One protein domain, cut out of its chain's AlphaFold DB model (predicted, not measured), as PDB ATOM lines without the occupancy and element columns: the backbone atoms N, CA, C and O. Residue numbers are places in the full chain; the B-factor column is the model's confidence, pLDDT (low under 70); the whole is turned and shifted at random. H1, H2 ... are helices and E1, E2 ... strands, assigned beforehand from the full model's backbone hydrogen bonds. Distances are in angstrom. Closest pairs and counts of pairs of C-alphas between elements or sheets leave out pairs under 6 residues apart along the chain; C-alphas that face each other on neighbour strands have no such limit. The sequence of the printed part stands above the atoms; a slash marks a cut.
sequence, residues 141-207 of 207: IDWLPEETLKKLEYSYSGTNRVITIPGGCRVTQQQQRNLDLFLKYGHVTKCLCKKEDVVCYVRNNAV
ATOM      1  N   ILE A 141      -7.791  13.484  78.522       48.22
ATOM      2  CA  ILE A 141      -8.478  12.422  79.275       48.22
ATOM      3  C   ILE A 141      -9.317  13.023  80.418       48.22
ATOM      4  O   ILE A 141     -10.380  12.496  80.730       48.22
ATOM      5  N   ASP A 142      -8.907  14.185  80.934       47.56
ATOM      6  CA  ASP A 142      -9.605  14.957  81.971       47.56
ATOM      7  C   ASP A 142     -10.951  15.572  81.540       47.56
ATOM      8  O   ASP A 142     -11.668  16.119  82.370       47.56
ATOM      9  N   TRP A 143     -11.316  15.497  80.258       50.16
ATOM     10  CA  TRP A 143     -12.539  16.107  79.715       50.16
ATOM     11  C   TRP A 143     -13.614  15.067  79.406       50.16
ATOM     12  O   TRP A 143     -14.703  15.405  78.938       50.16
ATOM     13  N   LEU A 144     -13.314  13.788  79.642       50.03
ATOM     14  CA  LEU A 144     -14.274  12.719  79.459       50.03
ATOM     15  C   LEU A 144     -15.087  12.524  80.744       50.03
ATOM     16  O   LEU A 144     -14.504  12.338  81.812       50.03
ATOM     17  N   PRO A 145     -16.428  12.494  80.653       62.81
ATOM     18  CA  PRO A 145     -17.264  12.107  81.778       62.81
ATOM     19  C   PRO A 145     -16.842  10.728  82.294       62.81
ATOM     20  O   PRO A 145     -16.521   9.840  81.498       62.81
ATOM     21  N   GLU A 146     -16.907  10.521  83.609       60.47
ATOM     22  CA  GLU A 146     -16.499   9.277  84.280       60.47
ATOM     23  C   GLU A 146     -17.168   8.021  83.683       60.47
ATOM     24  O   GLU A 146     -16.581   6.942  83.611       60.47
ATOM     25  N   GLU A 147     -18.384   8.163  83.157       63.78
ATOM     26  CA  GLU A 147     -19.115   7.094  82.469       63.78
ATOM     27  C   GLU A 147     -18.463   6.676  81.142       63.78
ATOM     28  O   GLU A 147     -18.471   5.500  80.772       63.78
ATOM     29  N   THR A 148     -17.843   7.627  80.442       55.56
ATOM     30  CA  THR A 148     -17.084   7.371  79.212       55.56
ATOM     31  C   THR A 148     -15.778   6.653  79.536       55.56
ATOM     32  O   THR A 148     -15.384   5.750  78.799       55.56
ATOM     33  N   LEU A 149     -15.157   6.974  80.677       55.09
ATOM     34  CA  LEU A 149     -13.989   6.257  81.198       55.09
ATOM     35  C   LEU A 149     -14.340   4.802  81.554       55.09
ATOM     36  O   LEU A 149     -13.638   3.891  81.119       55.09
ATOM     37  N   LYS A 150     -15.475   4.557  82.227       55.91
ATOM     38  CA  LYS A 150     -15.969   3.194  82.532       55.91
ATOM     39  C   LYS A 150     -16.350   2.402  81.278       55.91
ATOM     40  O   LYS A 150     -16.127   1.195  81.199       55.91
ATOM     41  N   LYS A 151     -16.903   3.064  80.258       51.31
ATOM     42  CA  LYS A 151     -17.238   2.423  78.975       51.31
ATOM     43  C   LYS A 151     -15.989   2.066  78.164       51.31
ATOM     44  O   LYS A 151     -15.963   1.018  77.515       51.31
ATOM     45  N   LEU A 152     -14.951   2.901  78.233       51.22
ATOM     46  CA  LEU A 152     -13.627   2.568  77.716       51.22
ATOM     47  C   LEU A 152     -13.018   1.407  78.508       51.22
ATOM     48  O   LEU A 152     -12.467   0.509  77.901       51.22
ATOM     49  N   GLU A 153     -13.189   1.326  79.823       44.66
ATOM     50  CA  GLU A 153     -12.701   0.191  80.619       44.66
ATOM     51  C   GLU A 153     -13.344  -1.152  80.201       44.66
ATOM     52  O   GLU A 153     -12.652  -2.158  80.035       44.66
ATOM     53  N   TYR A 154     -14.655  -1.161  79.925       42.06
ATOM     54  CA  TYR A 154     -15.403  -2.383  79.586       42.06
ATOM     55  C   TYR A 154     -15.109  -2.935  78.177       42.06
ATOM     56  O   TYR A 154     -15.166  -4.144  77.953       42.06
ATOM     57  N   SER A 155     -14.741  -2.080  77.216       35.00
ATOM     58  CA  SER A 155     -14.398  -2.512  75.848       35.00
ATOM     59  C   SER A 155     -12.993  -3.132  75.726       35.00
ATOM     60  O   SER A 155     -12.629  -3.601  74.647       35.00
ATOM     61  N   TYR A 156     -12.191  -3.129  76.798       46.94
ATOM     62  CA  TYR A 156     -10.755  -3.448  76.774       46.94
ATOM     63  C   TYR A 156     -10.399  -4.817  77.375       46.94
ATOM     64  O   TYR A 156      -9.244  -5.089  77.699       46.94
ATOM     65  N   SER A 157     -11.361  -5.739  77.455       44.25
ATOM     66  CA  SER A 157     -11.101  -7.143  77.802       44.25
ATOM     67  C   SER A 157     -10.645  -7.945  76.572       44.25
ATOM     68  O   SER A 157     -11.324  -8.842  76.081       44.25
ATOM     69  N   GLY A 158      -9.486  -7.576  76.025       42.59
ATOM     70  CA  GLY A 158      -8.871  -8.218  74.862       42.59
ATOM     71  C   GLY A 158      -7.396  -8.504  75.116       42.59
ATOM     72  O   GLY A 158      -6.530  -7.785  74.638       42.59
ATOM     73  N   THR A 159      -7.112  -9.550  75.896       49.44
ATOM     74  CA  THR A 159      -5.764 -10.043  76.251       49.44
ATOM     75  C   THR A 159      -4.832  -8.983  76.863       49.44
ATOM     76  O   THR A 159      -4.010  -8.375  76.182       49.44
ATOM     77  N   ASN A 160      -4.912  -8.815  78.188       57.25
ATOM     78  CA  ASN A 160      -4.014  -7.986  79.002       57.25
ATOM     79  C   ASN A 160      -2.563  -8.503  78.978       57.25
ATOM     80  O   ASN A 160      -2.065  -9.074  79.947       57.25
ATOM     81  N   ARG A 161      -1.852  -8.303  77.866       62.84
ATOM     82  CA  ARG A 161      -0.396  -8.439  77.842       62.84
ATOM     83  C   ARG A 161       0.190  -7.251  78.590       62.84
ATOM     84  O   ARG A 161       0.153  -6.118  78.111       62.84
ATOM     85  N   VAL A 162       0.675  -7.534  79.792       72.06
ATOM     86  CA  VAL A 162       1.403  -6.585  80.628       72.06
ATOM     87  C   VAL A 162       2.862  -6.596  80.185       72.06
ATOM     88  O   VAL A 162       3.520  -7.634  80.230       72.06
ATOM     89  N   ILE A 163       3.340  -5.450  79.723       74.38
ATOM     90  CA  ILE A 163       4.703  -5.208  79.261       74.38
ATOM     91  C   ILE A 163       5.442  -4.471  80.378       74.38
ATOM     92  O   ILE A 163       4.889  -3.569  81.006       74.38
ATOM     93  N   THR A 164       6.687  -4.859  80.642       77.31
ATOM     94  CA  THR A 164       7.522  -4.194  81.646       77.31
ATOM     95  C   THR A 164       8.473  -3.215  80.961       77.31
ATOM     96  O   THR A 164       9.304  -3.624  80.153       77.31
ATOM     97  N   ILE A 165       8.360  -1.926  81.289       76.00
ATOM     98  CA  ILE A 165       9.232  -0.851  80.784       76.00
ATOM     99  C   ILE A 165      10.555  -0.849  81.573       76.00
ATOM    100  O   ILE A 165      10.563  -1.217  82.756       76.00
ATOM    101  N   PRO A 166      11.679  -0.394  80.980       65.88
ATOM    102  CA  PRO A 166      12.903  -0.093  81.717       65.88
ATOM    103  C   PRO A 166      12.652   0.698  83.015       65.88
ATOM    104  O   PRO A 166      12.076   1.788  83.017       65.88
ATOM    105  N   GLY A 167      13.087   0.117  84.135       72.94
ATOM    106  CA  GLY A 167      12.839   0.622  85.489       72.94
ATOM    107  C   GLY A 167      11.707  -0.092  86.246       72.94
ATOM    108  O   GLY A 167      11.476   0.229  87.405       72.94
ATOM    109  N   GLY A 168      11.043  -1.080  85.634       78.88
ATOM    110  CA  GLY A 168      10.180  -2.041  86.335       78.88
ATOM    111  C   GLY A 168       8.679  -1.743  86.310       78.88
ATOM    112  O   GLY A 168       7.907  -2.522  86.863       78.88
ATOM    113  N   CYS A 169       8.246  -0.666  85.649       83.31
ATOM    114  CA  CYS A 169       6.827  -0.323  85.539       83.31
ATOM    115  C   CYS A 169       6.107  -1.331  84.653       83.31
ATOM    116  O   CYS A 169       6.592  -1.682  83.575       83.31
ATOM    117  N   ARG A 170       4.928  -1.757  85.098       82.62
ATOM    118  CA  ARG A 170       4.057  -2.683  84.381       82.62
ATOM    119  C   ARG A 170       2.979  -1.880  83.669       82.62
ATOM    120  O   ARG A 170       2.136  -1.281  84.323       82.62
ATOM    121  N   VAL A 171       3.008  -1.882  82.345       81.31
ATOM    122  CA  VAL A 171       2.023  -1.187  81.513       81.31
ATOM    123  C   VAL A 171       1.260  -2.177  80.650       81.31
ATOM    124  O   VAL A 171       1.766  -3.241  80.296       81.31
ATOM    125  N   THR A 172       0.026  -1.854  80.290       83.56
ATOM    126  CA  THR A 172      -0.730  -2.648  79.316       83.56
ATOM    127  C   THR A 172      -0.186  -2.434  77.905       83.56
ATOM    128  O   THR A 172       0.451  -1.423  77.606       83.56
ATOM    129  N   GLN A 173      -0.481  -3.357  76.988       79.69
ATOM    130  CA  GLN A 173      -0.126  -3.192  75.577       79.69
ATOM    131  C   GLN A 173      -0.665  -1.881  74.976       79.69
ATOM    132  O   GLN A 173       0.004  -1.263  74.149       79.69
ATOM    133  N   GLN A 174      -1.847  -1.423  75.401       78.62
ATOM    134  CA  GLN A 174      -2.373  -0.130  74.964       78.62
ATOM    135  C   GLN A 174      -1.577   1.040  75.551       78.62
ATOM    136  O   GLN A 174      -1.236   1.962  74.815       78.62
ATOM    137  N   GLN A 175      -1.259   1.005  76.847       81.19
ATOM    138  CA  GLN A 175      -0.433   2.035  77.480       81.19
ATOM    139  C   GLN A 175       0.948   2.116  76.825       81.19
ATOM    140  O   GLN A 175       1.435   3.216  76.592       81.19
ATOM    141  N   GLN A 176       1.529   0.976  76.435       84.50
ATOM    142  CA  GLN A 176       2.768   0.947  75.661       84.50
ATOM    143  C   GLN A 176       2.604   1.643  74.304       84.50
ATOM    144  O   GLN A 176       3.421   2.489  73.972       84.50
ATOM    145  N   ARG A 177       1.528   1.371  73.547       83.75
ATOM    146  CA  ARG A 177       1.266   2.071  72.272       83.75
ATOM    147  C   ARG A 177       1.139   3.581  72.455       83.75
ATOM    148  O   ARG A 177       1.674   4.344  71.655       83.75
ATOM    149  N   ASN A 178       0.443   4.011  73.503       83.94
ATOM    150  CA  ASN A 178       0.281   5.429  73.809       83.94
ATOM    151  C   ASN A 178       1.622   6.063  74.205       83.94
ATOM    152  O   ASN A 178       1.925   7.171  73.770       83.94
ATOM    153  N   LEU A 179       2.445   5.347  74.974       84.38
ATOM    154  CA  LEU A 179       3.783   5.792  75.343       84.38
ATOM    155  C   LEU A 179       4.708   5.874  74.125       84.38
ATOM    156  O   LEU A 179       5.433   6.852  73.986       84.38
ATOM    157  N   ASP A 180       4.646   4.903  73.215       83.31
ATOM    158  CA  ASP A 180       5.414   4.906  71.969       83.31
ATOM    159  C   ASP A 180       5.011   6.090  71.077       83.31
ATOM    160  O   ASP A 180       5.868   6.733  70.476       83.31
ATOM    161  N   LEU A 181       3.714   6.415  71.009       86.12
ATOM    162  CA  LEU A 181       3.225   7.616  70.325       86.12
ATOM    163  C   LEU A 181       3.715   8.895  71.008       86.12
ATOM    164  O   LEU A 181       4.129   9.822  70.322       86.12
ATOM    165  N   PHE A 182       3.718   8.933  72.340       83.50
ATOM    166  CA  PHE A 182       4.217  10.078  73.094       83.50
ATOM    167  C   PHE A 182       5.726  10.289  72.887       83.50
ATOM    168  O   PHE A 182       6.182  11.406  72.671       83.50
ATOM    169  N   LEU A 183       6.500   9.204  72.853       82.69
ATOM    170  CA  LEU A 183       7.937   9.224  72.576       82.69
ATOM    171  C   LEU A 183       8.279   9.662  71.144       82.69
ATOM    172  O   LEU A 183       9.414  10.063  70.897       82.69
ATOM    173  N   LYS A 184       7.331   9.611  70.197       84.12
ATOM    174  CA  LYS A 184       7.542  10.151  68.842       84.12
ATOM    175  C   LYS A 184       7.577  11.676  68.808       84.12
ATOM    176  O   LYS A 184       8.094  12.231  67.840       84.12
ATOM    177  N   TYR A 185       7.036  12.364  69.814       80.69
ATOM    178  CA  TYR A 185       7.108  13.817  69.845       80.69
ATOM    179  C   TYR A 185       8.539  14.262  70.156       80.69
ATOM    180  O   TYR A 185       9.118  13.875  71.168       80.69
ATOM    181  N   GLY A 186       9.106  15.116  69.297       75.12
ATOM    182  CA  GLY A 186      10.522  15.509  69.353       75.12
ATOM    183  C   GLY A 186      10.966  16.227  70.635       75.12
ATOM    184  O   GLY A 186      12.162  16.390  70.855       75.12
ATOM    185  N   HIS A 187      10.029  16.637  71.492       83.31
ATOM    186  CA  HIS A 187      10.321  17.230  72.795       83.31
ATOM    187  C   HIS A 187      10.484  16.180  73.906       83.31
ATOM    188  O   HIS A 187      11.079  16.475  74.940       83.31
ATOM    189  N   VAL A 188      10.014  14.943  73.732       85.81
ATOM    190  CA  VAL A 188      10.154  13.893  74.748       85.81
ATOM    191  C   VAL A 188      11.514  13.221  74.587       85.81
ATOM    192  O   VAL A 188      11.796  12.556  73.599       85.81
ATOM    193  N   THR A 189      12.389  13.391  75.575       84.12
ATOM    194  CA  THR A 189      13.767  12.884  75.504       84.12
ATOM    195  C   THR A 189      13.853  11.414  75.903       84.12
ATOM    196  O   THR A 189      14.579  10.642  75.284       84.12
ATOM    197  N   LYS A 190      13.168  11.036  76.987       83.31
ATOM    198  CA  LYS A 190      13.117   9.662  77.508       83.31
ATOM    199  C   LYS A 190      11.985   9.518  78.514       83.31
ATOM    200  O   LYS A 190      11.681  10.477  79.216       83.31
ATOM    201  N   CYS A 191      11.441   8.316  78.660       84.19
ATOM    202  CA  CYS A 191      10.530   7.968  79.748       84.19
ATOM    203  C   CYS A 191      11.151   6.866  80.607       84.19
ATOM    204  O   CYS A 191      11.769   5.944  80.079       84.19
ATOM    205  N   LEU A 192      11.036   6.991  81.927       87.38
ATOM    206  CA  LEU A 192      11.611   6.074  82.908       87.38
ATOM    207  C   LEU A 192      10.564   5.720  83.959       87.38
ATOM    208  O   LEU A 192       9.759   6.564  84.340       87.38
ATOM    209  N   CYS A 193      10.624   4.499  84.476       86.25
ATOM    210  CA  CYS A 193       9.844   4.143  85.651       86.25
ATOM    211  C   CYS A 193      10.504   4.664  86.934       86.25
ATOM    212  O   CYS A 193      11.689   4.408  87.172       86.25
ATOM    213  N   LYS A 194       9.743   5.352  87.788       86.88
ATOM    214  CA  LYS A 194      10.185   5.818  89.103       86.88
ATOM    215  C   LYS A 194       9.084   5.567  90.130       86.88
ATOM    216  O   LYS A 194       8.082   6.261  90.127       86.88
ATOM    217  N   LYS A 195       9.321   4.620  91.047       84.00
ATOM    218  CA  LYS A 195       8.367   4.233  92.107       84.00
ATOM    219  C   LYS A 195       6.981   3.863  91.556       84.00
ATOM    220  O   LYS A 195       5.986   4.384  92.026       84.00
ATOM    221  N   GLU A 196       6.951   2.973  90.565       79.31
ATOM    222  CA  GLU A 196       5.724   2.495  89.895       79.31
ATOM    223  C   GLU A 196       5.042   3.504  88.954       79.31
ATOM    224  O   GLU A 196       4.168   3.106  88.189       79.31
ATOM    225  N   ASP A 197       5.529   4.747  88.887       81.25
ATOM    226  CA  ASP A 197       5.052   5.749  87.934       81.25
ATOM    227  C   ASP A 197       5.948   5.855  86.696       81.25
ATOM    228  O   ASP A 197       7.181   5.816  86.781       81.25
ATOM    229  N   VAL A 198       5.338   6.054  85.524       85.19
ATOM    230  CA  VAL A 198       6.066   6.369  84.287       85.19
ATOM    231  C   VAL A 198       6.296   7.876  84.217       85.19
ATOM    232  O   VAL A 198       5.366   8.654  84.036       85.19
ATOM    233  N   VAL A 199       7.557   8.290  84.327       88.75
ATOM    234  CA  VAL A 199       7.977   9.693  84.286       88.75
ATOM    235  C   VAL A 199       8.711   9.971  82.980       88.75
ATOM    236  O   VAL A 199       9.777   9.408  82.714       88.75
ATOM    237  N   CYS A 200       8.160  10.871  82.171       88.31
ATOM    238  CA  CYS A 200       8.764  11.312  80.920       88.31
ATOM    239  C   CYS A 200       9.506  12.639  81.092       88.31
ATOM    240  O   CYS A 200       8.997  13.594  81.668       88.31
ATOM    241  N   TYR A 201      10.724  12.694  80.565       85.19
ATOM    242  CA  TYR A 201      11.568  13.878  80.541       85.19
ATOM    243  C   TYR A 201      11.362  14.591  79.220       85.19
ATOM    244  O   TYR A 201      11.762  14.086  78.168       85.19
ATOM    245  N   VAL A 202      10.768  15.770  79.286       88.94
ATOM    246  CA  VAL A 202      10.615  16.654  78.140       88.94
ATOM    247  C   VAL A 202      11.810  17.600  78.114       88.94
ATOM    248  O   VAL A 202      12.129  18.230  79.123       88.94
ATOM    249  N   ARG A 203      12.516  17.667  76.983       80.12
ATOM    250  CA  ARG A 203      13.495  18.723  76.750       80.12
ATOM    251  C   ARG A 203      12.693  19.981  76.454       80.12
ATOM    252  O   ARG A 203      12.138  20.118  75.367       80.12
ATOM    253  N   ASN A 204      12.645  20.887  77.423       64.44
ATOM    254  CA  ASN A 204      12.422  22.283  77.092       64.44
ATOM    255  C   ASN A 204      13.664  22.695  76.315       64.44
ATOM    256  O   ASN A 204      14.744  22.826  76.896       64.44
ATOM    257  N   ASN A 205      13.538  22.808  74.996       51.59
ATOM    258  CA  ASN A 205      14.518  23.533  74.211       51.59
ATOM    259  C   ASN A 205      14.368  24.996  74.633       51.59
ATOM    260  O   ASN A 205      13.637  25.747  74.010       51.59
ATOM    261  N   ALA A 206      14.960  25.354  75.772       46.16
ATOM    262  CA  ALA A 206      15.159  26.738  76.138       46.16
ATOM    263  C   ALA A 206      16.188  27.276  75.144       46.16
ATOM    264  O   ALA A 206      17.377  26.965  75.256       46.16
ATOM    265  N   VAL A 207      15.692  27.968  74.123       41.91
ATOM    266  CA  VAL A 207      16.477  28.836  73.249       41.91
ATOM    267  C   VAL A 207      16.079  30.262  73.571       41.91
ATOM    268  O   VAL A 207      14.866  30.553  73.527       41.91
TER     269      VAL A 207
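This is residues 141 to 207 of the 207 residues of the protein "WAP four-disulfide core domain protein 1" of Orchesella cincta (UniProt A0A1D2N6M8). A helix, H2, joins two small two-stranded hairpins, with E1 and E2 by its first part and the larger E3 and E4 by its last part. The other helix, H1, sits away from this body at one end of the model, and residues 203 to 207 run on past E4 towards the opposite end. The printed part has 67 residues with two named helices and four named strands, in the order H1, E1, E2, H2, E3, E4; both sheets are antiparallel, of order E1 - E2 and E3 - E4, and the class is mixed, helices and strands. The whole is loose, with a radius of gyration of the C-alphas of 14.4 A, and elongated, spanning 44 by 28 by 21 A.

Begin at C-alpha 188, (10.154, 13.893, 74.748), where E3, residues 188 to 194, sets out on its 16.5 A. Two residues later E4, residues 197 to 202, runs 15.7 A and ends at C-alpha 202, (10.615, 16.654, 78.140). Before E3 look for H2, residues 173 to 183, 15.1 A long. Before that come E2, residues 170 to 172, 7.0 A, and E1, residues 162 to 164, 6.6 A. H1, residues 146 to 154, starts at C-alpha 146, (-16.499, 9.277, 84.280), and is 12.6 A long.

Look first at the hairpin of E3 and E4, antiparallel at 156 degrees, where N 192 and O 199 are 2.8 A apart, within hydrogen-bond range, as are N 189 and O 201 at 2.8 A. H2 has 4 pairs of C-alphas within 8 A of E3, the closest being those of Leu 183 and Lys 190, 7.2 A apart. H2 and E4 are near each other, with 6 pairs of C-alphas within 10 A. From H2 to E1 the closest C-alphas are those of Val 162 and Gln 173, 6.3 A apart. E1 and E2 form a hairpin, antiparallel at 138 degrees, with N 163 and O 171 2.8 A apart, within hydrogen-bond range. H1 is apart from H2, and E1 is apart from E3. In H1 and H2 every O i to N i+4 pair is within hydrogen-bond range.

The two C-alphas farthest apart are those of Ser 157 and Val 207, 45.6 A. Residues 142 to 148 and 150 to 155 stand free, of which 146 to 148 and 150 to 154 belong to H1. The printed part has no cut, and there is no long link; H1 to E1 is short and the others are tight. The mean pLDDT of the printed part is 70.5; look for values under 70 at residues 141 to 161, residue 166 and residues 204 to 207, the last being the chain's last residue.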